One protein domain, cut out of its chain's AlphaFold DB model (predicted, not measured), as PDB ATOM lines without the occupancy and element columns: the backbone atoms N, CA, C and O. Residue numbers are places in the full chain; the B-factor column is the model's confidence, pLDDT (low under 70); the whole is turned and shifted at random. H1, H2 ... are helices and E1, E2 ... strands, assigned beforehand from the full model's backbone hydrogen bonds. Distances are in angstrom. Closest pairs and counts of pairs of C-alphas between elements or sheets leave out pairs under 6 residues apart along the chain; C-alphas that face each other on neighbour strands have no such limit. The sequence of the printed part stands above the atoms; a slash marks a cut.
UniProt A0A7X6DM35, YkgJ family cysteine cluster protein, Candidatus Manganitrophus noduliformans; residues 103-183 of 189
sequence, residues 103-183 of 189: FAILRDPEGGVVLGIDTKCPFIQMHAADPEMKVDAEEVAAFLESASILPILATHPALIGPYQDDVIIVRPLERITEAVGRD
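What this domain is: This is residues 103 to 183 of the 189 residues of the protein "YkgJ family cysteine cluster protein" of Candidatus Manganitrophus noduliformans (UniProt A0A7X6DM35). A small, strongly twisted sheet of three strands has the long helix H2 slanting across one face. At one end of the longest axis is the short helix H1, and at the other end the short helices H3 and H4 lie side by side. The printed part has 81 residues, with four named helices and three named strands in the order E1 E2 H1 H2 H3 E3 H4; the sheet order is E1 E2 E3, all antiparallel, and the class is mixed, helices and strands. The whole is compact, with a radius of gyration of the C-alphas of 12.3 A and spans of 34 by 25 by 17 A.

Where its parts are: Find C-alpha 103 at (11.793, 0.332, 15.708); from there strand E1 runs over residues 103 to 107, 13.3 A long. Strand E2 follows at residues 113 to 118, 15.4 A, and helix H1 at residues 122 to 127, 8.8 A. Find C-alpha 131 at (-1.836, 2.517, 23.060), where H2 begins; it covers residues 131 to 144 and 20.5 A. H3 takes residues 150 to 155, 8.7 A, and E3 residues 167 to 172, 13.3 A. H4, residues 174 to 180, is 10.1 A long and ends at C-alpha 180, (26.928, -6.411, 25.138).

How they stand to each other: Look first at the hairpin E1 and E2, antiparallel at 139 degrees, where N 104 and O 116 are 2.9 A apart, within hydrogen-bond range. E2 is the inner strand; its other neighbour E3 is antiparallel at 143 degrees, with N 115 and O 171 at 2.8 A. The domain has two layers, helices on one face of a sheet, with H2 and H4 on that face. H2 has a height over the sheet of 8.5 A and runs slantwise to the strands, at 43 degrees to E2 on the local plane; the closest C-alphas of H2 and E3 are those of Ala 137 and Val 170, 6.9 A. The closest C-alphas of E2 and H4 are those of Val 113 and Thr 177, 5.0 A. H3 and H4 touch, the same way at a shallow tilt of 24 degrees, closest at the C-alphas of Ala 154 and Val 180, 5.4 A. H3 is not on the sheet. H1 only grazes the sheet, with residues 124 to 125. In H1, H2, H3 and H4 every O i to N i+4 pair is within hydrogen-bond range.

The domain as a whole: The two C-alphas farthest apart are those of Met 126 and Thr 155, 34.7 A. The printed part has no cut. The link from H3 to E3, 11 residues, is long; the other links are tight. The mean pLDDT of the printed part is 95.9, and no printed residue is under 70.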
ATOM      1  N   PHE A 103      10.984   0.459  14.506       97.62
ATOM      2  CA  PHE A 103      11.793   0.332  15.708       97.62
ATOM      3  C   PHE A 103      13.282   0.306  15.366       97.62
ATOM      4  O   PHE A 103      13.688  -0.229  14.333       97.62
ATOM      5  N   ALA A 104      14.091   0.839  16.274       96.62
ATOM      6  CA  ALA A 104      15.543   0.802  16.215       96.62
ATOM      7  C   ALA A 104      16.113   0.393  17.576       96.62
ATOM      8  O   ALA A 104      15.556   0.729  18.624       96.62
ATOM      9  N   ILE A 105      17.239  -0.318  17.549       97.81
ATOM     10  CA  ILE A 105      18.037  -0.618  18.738       97.81
ATOM     11  C   ILE A 105      19.194   0.375  18.744       97.81
ATOM     12  O   ILE A 105      19.958   0.431  17.779       97.81
ATOM     13  N   LEU A 106      19.329   1.158  19.805       97.31
ATOM     14  CA  LEU A 106      20.399   2.146  19.929       97.31
ATOM     15  C   LEU A 106      20.952   2.189  21.349       97.31
ATOM     16  O   LEU A 106      20.357   1.636  22.274       97.31
ATOM     17  N   ARG A 107      22.094   2.854  21.515       96.81
ATOM     18  CA  ARG A 107      22.585   3.232  22.838       96.81
ATOM     19  C   ARG A 107      21.952   4.536  23.306       96.81
ATOM     20  O   ARG A 107      21.868   5.491  22.537       96.81
ATOM     21  N   ASP A 108      21.523   4.571  24.560       95.69
ATOM     22  CA  ASP A 108      21.159   5.813  25.240       95.69
ATOM     23  C   ASP A 108      22.421   6.588  25.693       95.69
ATOM     24  O   ASP A 108      23.539   6.061  25.616       95.69
ATOM     25  N   PRO A 109      22.284   7.841  26.168       92.69
ATOM     26  CA  PRO A 109      23.424   8.621  26.654       92.69
ATOM     27  C   PRO A 109      24.152   8.021  27.872       92.69
ATOM     28  O   PRO A 109      25.305   8.372  28.121       92.69
ATOM     29  N   GLU A 110      23.515   7.119  28.627       92.75
ATOM     30  CA  GLU A 110      24.128   6.381  29.744       92.75
ATOM     31  C   GLU A 110      24.816   5.077  29.289       92.75
ATOM     32  O   GLU A 110      25.287   4.275  30.109       92.75
ATOM     33  N   GLY A 111      24.851   4.844  27.976       94.06
ATOM     34  CA  GLY A 111      25.449   3.692  27.321       94.06
ATOM     35  C   GLY A 111      24.640   2.399  27.414       94.06
ATOM     36  O   GLY A 111      25.134   1.349  26.981       94.06
ATOM     37  N   GLY A 112      23.428   2.453  27.971       97.38
ATOM     38  CA  GLY A 112      22.464   1.355  27.979       97.38
ATOM     39  C   GLY A 112      21.896   1.103  26.586       97.38
ATOM     40  O   GLY A 112      21.878   1.995  25.742       97.38
ATOM     41  N   VAL A 113      21.457  -0.125  26.312       98.31
ATOM     42  CA  VAL A 113      20.803  -0.466  25.044       98.31
ATOM     43  C   VAL A 113      19.300  -0.294  25.202       98.31
ATOM     44  O   VAL A 113      18.694  -0.847  26.120       98.31
ATOM     45  N   VAL A 114      18.693   0.454  24.289       98.50
ATOM     46  CA  VAL A 114      17.270   0.792  24.319       98.50
ATOM     47  C   VAL A 114      16.598   0.485  22.985       98.50
ATOM     48  O   VAL A 114      17.223   0.506  21.923       98.50
ATOM     49  N   LEU A 115      15.302   0.199  23.055       98.56
ATOM     50  CA  LEU A 115      14.393   0.185  21.921       98.56
ATOM     51  C   LEU A 115      13.797   1.583  21.762       98.56
ATOM     52  O   LEU A 115      13.266   2.156  22.721       98.56
ATOM     53  N   GLY A 116      13.840   2.108  20.545       97.88
ATOM     54  CA  GLY A 116      13.198   3.367  20.188       97.88
ATOM     55  C   GLY A 116      12.371   3.262  18.914       97.88
ATOM     56  O   GLY A 116      12.476   2.277  18.184       97.88
ATOM     57  N   ILE A 117      11.553   4.280  18.656       97.62
ATOM     58  CA  ILE A 117      10.782   4.453  17.418       97.62
ATOM     59  C   ILE A 117      11.317   5.649  16.627       97.62
ATOM     60  O   ILE A 117      11.463   6.745  17.168       97.62
ATOM     61  N   ASP A 118      11.610   5.431  15.347       96.12
ATOM     62  CA  ASP A 118      12.118   6.464  14.441       96.12
ATOM     63  C   ASP A 118      10.995   7.415  14.000       96.12
ATOM     64  O   ASP A 118      10.083   7.042  13.252       96.12
ATOM     65  N   THR A 119      11.076   8.671  14.443       95.69
ATOM     66  CA  THR A 119      10.093   9.721  14.130       95.69
ATOM     67  C   THR A 119      10.145  10.199  12.682       95.69
ATOM     68  O   THR A 119       9.219  10.878  12.228       95.69
ATOM     69  N   LYS A 120      11.161   9.802  11.906       94.12
ATOM     70  CA  LYS A 120      11.177  10.027  10.455       94.12
ATOM     71  C   LYS A 120      10.157   9.151   9.742       94.12
ATOM     72  O   LYS A 120       9.711   9.513   8.656       94.12
ATOM     73  N   CYS A 121       9.751   8.022  10.328       95.25
ATOM     74  CA  CYS A 121       8.720   7.173   9.747       95.25
ATOM     75  C   CYS A 121       7.348   7.879   9.793       95.25
ATOM     76  O   CYS A 121       6.851   8.158  10.888       95.25
ATOM     77  N   PRO A 122       6.656   8.086   8.652       94.56
ATOM     78  CA  PRO A 122       5.346   8.742   8.647       94.56
ATOM     79  C   PRO A 122       4.303   7.997   9.486       94.56
ATOM     80  O   PRO A 122       3.445   8.617  10.103       94.56
ATOM     81  N   PHE A 123       4.397   6.663   9.553       95.50
ATOM     82  CA  PHE A 123       3.530   5.853  10.411       95.50
ATOM     83  C   PHE A 123       3.687   6.227  11.888       95.50
ATOM     84  O   PHE A 123       2.693   6.416  12.582       95.50
ATOM     85  N   ILE A 124       4.926   6.399  12.357       96.00
ATOM     86  CA  ILE A 124       5.205   6.793  13.741       96.00
ATOM     87  C   ILE A 124       4.682   8.200  14.021       96.00
ATOM     88  O   ILE A 124       4.062   8.411  15.058       96.00
ATOM     89  N   GLN A 125       4.824   9.142  13.087       94.56
ATOM     90  CA  GLN A 125       4.285  10.499  13.258       94.56
ATOM     91  C   GLN A 125       2.768  10.516  13.509       94.56
ATOM     92  O   GLN A 125       2.277  11.387  14.223       94.56
ATOM     93  N   MET A 126       2.033   9.555  12.944       93.62
ATOM     94  CA  MET A 126       0.581   9.435  13.117       93.62
ATOM     95  C   MET A 126       0.184   8.609  14.346       93.62
ATOM     96  O   MET A 126      -0.852   8.891  14.941       93.62
ATOM     97  N   HIS A 127       0.989   7.610  14.724       95.56
ATOM     98  CA  HIS A 127       0.581   6.547  15.653       95.56
ATOM     99  C   HIS A 127       1.452   6.417  16.913       95.56
ATOM    100  O   HIS A 127       1.190   5.550  17.741       95.56
ATOM    101  N   ALA A 128       2.478   7.255  17.111       93.38
ATOM    102  CA  ALA A 128       3.395   7.134  18.255       93.38
ATOM    103  C   ALA A 128       2.692   7.159  19.623       93.38
ATOM    104  O   ALA A 128       3.139   6.497  20.557       93.38
ATOM    105  N   ALA A 129       1.606   7.929  19.744       94.12
ATOM    106  CA  ALA A 129       0.843   8.071  20.983       94.12
ATOM    107  C   ALA A 129      -0.264   7.013  21.151       94.12
ATOM    108  O   ALA A 129      -0.934   6.995  22.188       94.12
ATOM    109  N   ASP A 130      -0.474   6.145  20.159       95.94
ATOM    110  CA  ASP A 130      -1.518   5.129  20.225       95.94
ATOM    111  C   ASP A 130      -1.149   4.059  21.266       95.94
ATOM    112  O   ASP A 130      -0.002   3.604  21.309       95.94
ATOM    113  N   PRO A 131      -2.104   3.577  22.085       95.44
ATOM    114  CA  PRO A 131      -1.836   2.517  23.060       95.44
ATOM    115  C   PRO A 131      -1.255   1.238  22.440       95.44
ATOM    116  O   PRO A 131      -0.452   0.558  23.077       95.44
ATOM    117  N   GLU A 132      -1.631   0.939  21.193       95.50
ATOM    118  CA  GLU A 132      -1.116  -0.200  20.424       95.50
ATOM    119  C   GLU A 132       0.402  -0.103  20.208       95.50
ATOM    120  O   GLU A 132       1.087  -1.115  20.296       95.50
ATOM    121  N   MET A 133       0.960   1.105  20.040       95.19
ATOM    122  CA  MET A 133       2.404   1.296  19.855       95.19
ATOM    123  C   MET A 133       3.202   0.784  21.058       95.19
ATOM    124  O   MET A 133       4.283   0.214  20.906       95.19
ATOM    125  N   LYS A 134       2.655   0.941  22.268       95.38
ATOM    126  CA  LYS A 134       3.267   0.393  23.480       95.38
ATOM    127  C   LYS A 134       3.227  -1.136  23.480       95.38
ATOM    128  O   LYS A 134       4.203  -1.756  23.884       95.38
ATOM    129  N   VAL A 135       2.122  -1.737  23.040       96.38
ATOM    130  CA  VAL A 135       1.994  -3.200  22.935       96.38
ATOM    131  C   VAL A 135       2.991  -3.743  21.914       96.38
ATOM    132  O   VAL A 135       3.768  -4.636  22.242       96.38
ATOM    133  N   ASP A 136       3.049  -3.138  20.728       96.56
ATOM    134  CA  ASP A 136       3.993  -3.512  19.673       96.56
ATOM    135  C   ASP A 136       5.455  -3.387  20.155       96.56
ATOM    136  O   ASP A 136       6.271  -4.277  19.914       96.56
ATOM    137  N   ALA A 137       5.793  -2.326  20.901       97.06
ATOM    138  CA  ALA A 137       7.126  -2.153  21.486       97.06
ATOM    139  C   ALA A 137       7.472  -3.252  22.508       97.06
ATOM    140  O   ALA A 137       8.607  -3.734  22.546       97.06
ATOM    141  N   GLU A 138       6.507  -3.666  23.334       97.31
ATOM    142  CA  GLU A 138       6.687  -4.762  24.288       97.31
ATOM    143  C   GLU A 138       6.923  -6.101  23.576       97.31
ATOM    144  O   GLU A 138       7.835  -6.843  23.952       97.31
ATOM    145  N   GLU A 139       6.162  -6.391  22.519       97.12
ATOM    146  CA  GLU A 139       6.314  -7.606  21.712       97.12
ATOM    147  C   GLU A 139       7.667  -7.655  20.991       97.12
ATOM    148  O   GLU A 139       8.359  -8.679  21.030       97.12
ATOM    149  N   VAL A 140       8.090  -6.542  20.381       97.88
ATOM    150  CA  VAL A 140       9.393  -6.442  19.706       97.88
ATOM    151  C   VAL A 140      10.537  -6.592  20.703       97.88
ATOM    152  O   VAL A 140      11.460  -7.365  20.450       97.88
ATOM    153  N   ALA A 141      10.478  -5.927  21.855       98.19
ATOM    154  CA  ALA A 141      11.494  -6.078  22.893       98.19
ATOM    155  C   ALA A 141      11.577  -7.523  23.413       98.19
ATOM    156  O   ALA A 141      12.672  -8.082  23.487       98.19
ATOM    157  N   ALA A 142      10.440  -8.171  23.687       97.75
ATOM    158  CA  ALA A 142      10.412  -9.572  24.106       97.75
ATOM    159  C   ALA A 142      11.016 -10.508  23.044       97.75
ATOM    160  O   ALA A 142      11.733 -11.458  23.375       97.75
ATOM    161  N   PHE A 143      10.766 -10.232  21.763       97.56
ATOM    162  CA  PHE A 143      11.383 -10.959  20.660       97.56
ATOM    163  C   PHE A 143      12.902 -10.741  20.594       97.56
ATOM    164  O   PHE A 143      13.650 -11.716  20.480       97.56
ATOM    165  N   LEU A 144      13.373  -9.497  20.695       97.75
ATOM    166  CA  LEU A 144      14.799  -9.159  20.646       97.75
ATOM    167  C   LEU A 144      15.580  -9.761  21.825       97.75
ATOM    168  O   LEU A 144      16.689 -10.261  21.644       97.75
ATOM    169  N   GLU A 145      14.976  -9.795  23.012       97.62
ATOM    170  CA  GLU A 145      15.551 -10.413  24.212       97.62
ATOM    171  C   GLU A 145      15.326 -11.936  24.291       97.62
ATOM    172  O   GLU A 145      15.736 -12.594  25.253       97.62
ATOM    173  N   SER A 146      14.680 -12.541  23.293       97.12
ATOM    174  CA  SER A 146      14.471 -13.989  23.258       97.12
ATOM    175  C   SER A 146      15.795 -14.755  23.157       97.12
ATOM    176  O   SER A 146      16.790 -14.271  22.614       97.12
ATOM    177  N   ALA A 147      15.800 -16.008  23.619       95.81
ATOM    178  CA  ALA A 147      16.978 -16.878  23.544       95.81
ATOM    179  C   ALA A 147      17.478 -17.117  22.102       95.81
ATOM    180  O   ALA A 147      18.641 -17.457  21.909       95.81
ATOM    181  N   SER A 148      16.619 -16.930  21.095       93.25
ATOM    182  CA  SER A 148      16.969 -17.059  19.676       93.25
ATOM    183  C   SER A 148      17.632 -15.820  19.074       93.25
ATOM    184  O   SER A 148      18.379 -15.959  18.109       93.25
ATOM    185  N   ILE A 149      17.355 -14.623  19.599       96.06
ATOM    186  CA  ILE A 149      17.814 -13.358  19.002       96.06
ATOM    187  C   ILE A 149      18.927 -12.715  19.820       96.06
ATOM    188  O   ILE A 149      19.888 -12.213  19.237       96.06
ATOM    189  N   LEU A 150      18.868 -12.811  21.148       97.12
ATOM    190  CA  LEU A 150      19.872 -12.233  22.036       97.12
ATOM    191  C   LEU A 150      21.320 -12.624  21.658       97.12
ATOM    192  O   LEU A 150      22.159 -11.726  21.581       97.12
ATOM    193  N   PRO A 151      21.646 -13.896  21.326       96.88
ATOM    194  CA  PRO A 151      23.004 -14.252  20.908       96.88
ATOM    195  C   PRO A 151      23.451 -13.570  19.607       96.88
ATOM    196  O   PRO A 151      24.638 -13.306  19.427       96.88
ATOM    197  N   ILE A 152      22.512 -13.270  18.700       96.06
ATOM    198  CA  ILE A 152      22.797 -12.575  17.438       96.06
ATOM    199  C   ILE A 152      23.249 -11.144  17.728       96.06
ATOM    200  O   ILE A 152      24.270 -10.722  17.187       96.06
ATOM    201  N   LEU A 153      22.524 -10.433  18.596       96.19
ATOM    202  CA  LEU A 153      22.849  -9.065  19.010       96.19
ATOM    203  C   LEU A 153      24.154  -9.013  19.813       96.19
ATOM    204  O   LEU A 153      24.979  -8.136  19.579       96.19
ATOM    205  N   ALA A 154      24.383  -9.998  20.686       96.00
ATOM    206  CA  ALA A 154      25.632 -10.124  21.433       96.00
ATOM    207  C   ALA A 154      26.849 -10.358  20.519       96.00
ATOM    208  O   ALA A 154      27.920  -9.803  20.748       96.00
ATOM    209  N   THR A 155      26.677 -11.158  19.461       96.50
ATOM    210  CA  THR A 155      27.738 -11.441  18.477       96.50
ATOM    211  C   THR A 155      27.968 -10.270  17.520       96.50
ATOM    212  O   THR A 155      29.090 -10.067  17.061       96.50
ATOM    213  N   HIS A 156      26.933  -9.474  17.240       95.88
ATOM    214  CA  HIS A 156      26.998  -8.343  16.315       95.88
ATOM    215  C   HIS A 156      26.551  -7.027  16.975       95.88
ATOM    216  O   HIS A 156      25.513  -6.479  16.593       95.88
ATOM    217  N   PRO A 157      27.343  -6.445  17.899       92.56
ATOM    218  CA  PRO A 157      27.011  -5.163  18.526       92.56
ATOM    219  C   PRO A 157      26.816  -4.006  17.536       92.56
ATOM    220  O   PRO A 157      26.165  -3.030  17.870       92.56
ATOM    221  N   ALA A 158      27.319  -4.121  16.302       92.62
ATOM    222  CA  ALA A 158      27.095  -3.149  15.227       92.62
ATOM    223  C   ALA A 158      25.632  -3.066  14.725       92.62
ATOM    224  O   ALA A 158      25.317  -2.168  13.940       92.62
ATOM    225  N   LEU A 159      24.746  -3.976  15.162       95.19
ATOM    226  CA  LEU A 159      23.284  -3.837  15.038       95.19
ATOM    227  C   LEU A 159      22.712  -2.771  15.984       95.19
ATOM    228  O   LEU A 159      21.599  -2.305  15.769       95.19
ATOM    229  N   ILE A 160      23.447  -2.408  17.038       96.69
ATOM    230  CA  ILE A 160      23.052  -1.382  17.999       96.69
ATOM    231  C   ILE A 160      23.592  -0.052  17.478       96.69
ATOM    232  O   ILE A 160      24.803   0.165  17.420       96.69
ATOM    233  N   GLY A 161      22.686   0.822  17.053       94.94
ATOM    234  CA  GLY A 161      23.032   2.143  16.548       94.94
ATOM    235  C   GLY A 161      23.539   3.093  17.643       94.94
ATOM    236  O   GLY A 161      23.327   2.854  18.837       94.94
ATOM    237  N   PRO A 162      24.184   4.203  17.252       95.12
ATOM    238  CA  PRO A 162      24.433   5.303  18.173       95.12
ATOM    239  C   PRO A 162      23.112   5.967  18.592       95.12
ATOM    240  O   PRO A 162      22.065   5.750  17.971       95.12
ATOM    241  N   TYR A 163      23.184   6.803  19.629       94.44
ATOM    242  CA  TYR A 163      22.088   7.686  20.022       94.44
ATOM    243  C   TYR A 163      21.637   8.579  18.851       94.44
ATOM    244  O   TYR A 163      22.460   9.009  18.041       94.44
ATOM    245  N   GLN A 164      20.332   8.841  18.759       93.50
ATOM    246  CA  GLN A 164      19.708   9.619  17.687       93.50
ATOM    247  C   GLN A 164      18.609  10.516  18.259       93.50
ATOM    248  O   GLN A 164      17.684  10.010  18.889       93.50
ATOM    249  N   ASP A 165      18.664  11.822  17.983       92.50
ATOM    250  CA  ASP A 165      17.658  12.785  18.462       92.50
ATOM    251  C   ASP A 165      16.264  12.560  17.858       92.50
ATOM    252  O   ASP A 165      15.248  12.825  18.495       92.50
ATOM    253  N   ASP A 166      16.209  12.016  16.641       93.62
ATOM    254  CA  ASP A 166      14.959  11.723  15.932       93.62
ATOM    255  C   ASP A 166      14.316  10.391  16.368       93.62
ATOM    256  O   ASP A 166      13.364   9.922  15.736       93.62
ATOM    257  N   VAL A 167      14.815   9.756  17.433       96.31
ATOM    258  CA  VAL A 167      14.279   8.497  17.956       96.31
ATOM    259  C   VAL A 167      13.684   8.707  19.344       96.31
ATOM    260  O   VAL A 167      14.366   9.102  20.285       96.31
ATOM    261  N   ILE A 168      12.402   8.368  19.502       96.62
ATOM    262  CA  ILE A 168      11.754   8.353  20.818       96.62
ATOM    263  C   ILE A 168      12.072   7.016  21.482       96.62
ATOM    264  O   ILE A 168      11.683   5.962  20.980       96.62
ATOM    265  N   ILE A 169      12.760   7.049  22.623       97.31
ATOM    266  CA  ILE A 169      13.024   5.854  23.428       97.31
ATOM    267  C   ILE A 169      11.704   5.355  24.018       97.31
ATOM    268  O   ILE A 169      11.014   6.091  24.724       97.31
ATOM    269  N   VAL A 170      11.366   4.095  23.746       97.44
ATOM    270  CA  VAL A 170      10.124   3.473  24.230       97.44
ATOM    271  C   VAL A 170      10.370   2.466  25.344       97.44
ATOM    272  O   VAL A 170       9.488   2.272  26.182       97.44
ATOM    273  N   ARG A 171      11.547   1.823  25.386       97.44
ATOM    274  CA  ARG A 171      11.840   0.789  26.385       97.44
ATOM    275  C   ARG A 171      13.344   0.503  26.535       97.44
ATOM    276  O   ARG A 171      14.023   0.397  25.517       97.44
ATOM    277  N   PRO A 172      13.871   0.282  27.753       97.88
ATOM    278  CA  PRO A 172      15.203  -0.296  27.936       97.88
ATOM    279  C   PRO A 172      15.244  -1.789  27.565       97.88
ATOM    280  O   PRO A 172      14.286  -2.532  27.792       97.88
ATOM    281  N   LEU A 173      16.369  -2.239  27.014       98.44
ATOM    282  CA  LEU A 173      16.633  -3.635  26.661       98.44
ATOM    283  C   LEU A 173      17.714  -4.190  27.597       98.44
ATOM    284  O   LEU A 173      18.891  -4.291  27.239       98.44
ATOM    285  N   GLU A 174      17.320  -4.491  28.833       97.75
ATOM    286  CA  GLU A 174      18.228  -4.851  29.930       97.75
ATOM    287  C   GLU A 174      19.064  -6.093  29.613       97.75
ATOM    288  O   GLU A 174      20.283  -6.077  29.771       97.75
ATOM    289  N   ARG A 175      18.454  -7.152  29.071       98.00
ATOM    290  CA  ARG A 175      19.174  -8.404  28.778       98.00
ATOM    291  C   ARG A 175      20.177  -8.222  27.650       98.00
ATOM    292  O   ARG A 175      21.221  -8.871  27.638       98.00
ATOM    293  N   ILE A 176      19.866  -7.345  26.696       98.00
ATOM    294  CA  ILE A 176      20.800  -6.985  25.627       98.00
ATOM    295  C   ILE A 176      21.932  -6.133  26.204       98.00
ATOM    296  O   ILE A 176      23.093  -6.428  25.935       98.00
ATOM    297  N   THR A 177      21.616  -5.151  27.050       97.94
ATOM    298  CA  THR A 177      22.606  -4.312  27.743       97.94
ATOM    299  C   THR A 177      23.585  -5.150  28.563       97.94
ATOM    300  O   THR A 177      24.793  -4.940  28.477       97.94
ATOM    301  N   GLU A 178      23.094  -6.133  29.315       97.19
ATOM    302  CA  GLU A 178      23.925  -7.084  30.059       97.19
ATOM    303  C   GLU A 178      24.831  -7.905  29.131       97.19
ATOM    304  O   GLU A 178      26.005  -8.113  29.439       97.19
ATOM    305  N   ALA A 179      24.311  -8.351  27.984       96.94
ATOM    306  CA  ALA A 179      25.042  -9.206  27.054       96.94
ATOM    307  C   ALA A 179      26.150  -8.473  26.278       96.94
ATOM    308  O   ALA A 179      27.190  -9.074  26.008       96.94
ATOM    309  N   VAL A 180      25.942  -7.204  25.904       96.25
ATOM    310  CA  VAL A 180      26.928  -6.411  25.138       96.25
ATOM    311  C   VAL A 180      27.728  -5.423  25.988       96.25
ATOM    312  O   VAL A 180      28.649  -4.784  25.479       96.25
ATOM    313  N   GLY A 181      27.382  -5.281  27.267       94.62
ATOM    314  CA  GLY A 181      27.924  -4.263  28.158       94.62
ATOM    315  C   GLY A 181      27.426  -2.849  27.838       94.62
ATOM    316  O   GLY A 181      26.943  -2.548  26.741       94.62
ATOM    317  N   ARG A 182      27.580  -1.949  28.815       91.12
ATOM    318  CA  ARG A 182      27.384  -0.511  28.596       91.12
ATOM    319  C   ARG A 182      28.577   0.071  27.854       91.12
ATOM    320  O   ARG A 182      29.721  -0.244  28.174       91.12
ATOM    321  N   ASP A 183      28.301   0.947  26.903       84.88
ATOM    322  CA  ASP A 183      29.321   1.696  26.179       84.88
ATOM    323  C   ASP A 183      28.816   3.110  25.931       84.88
ATOM    324  O   ASP A 183      27.715   3.307  25.423       84.88
TER     325      ASP A 183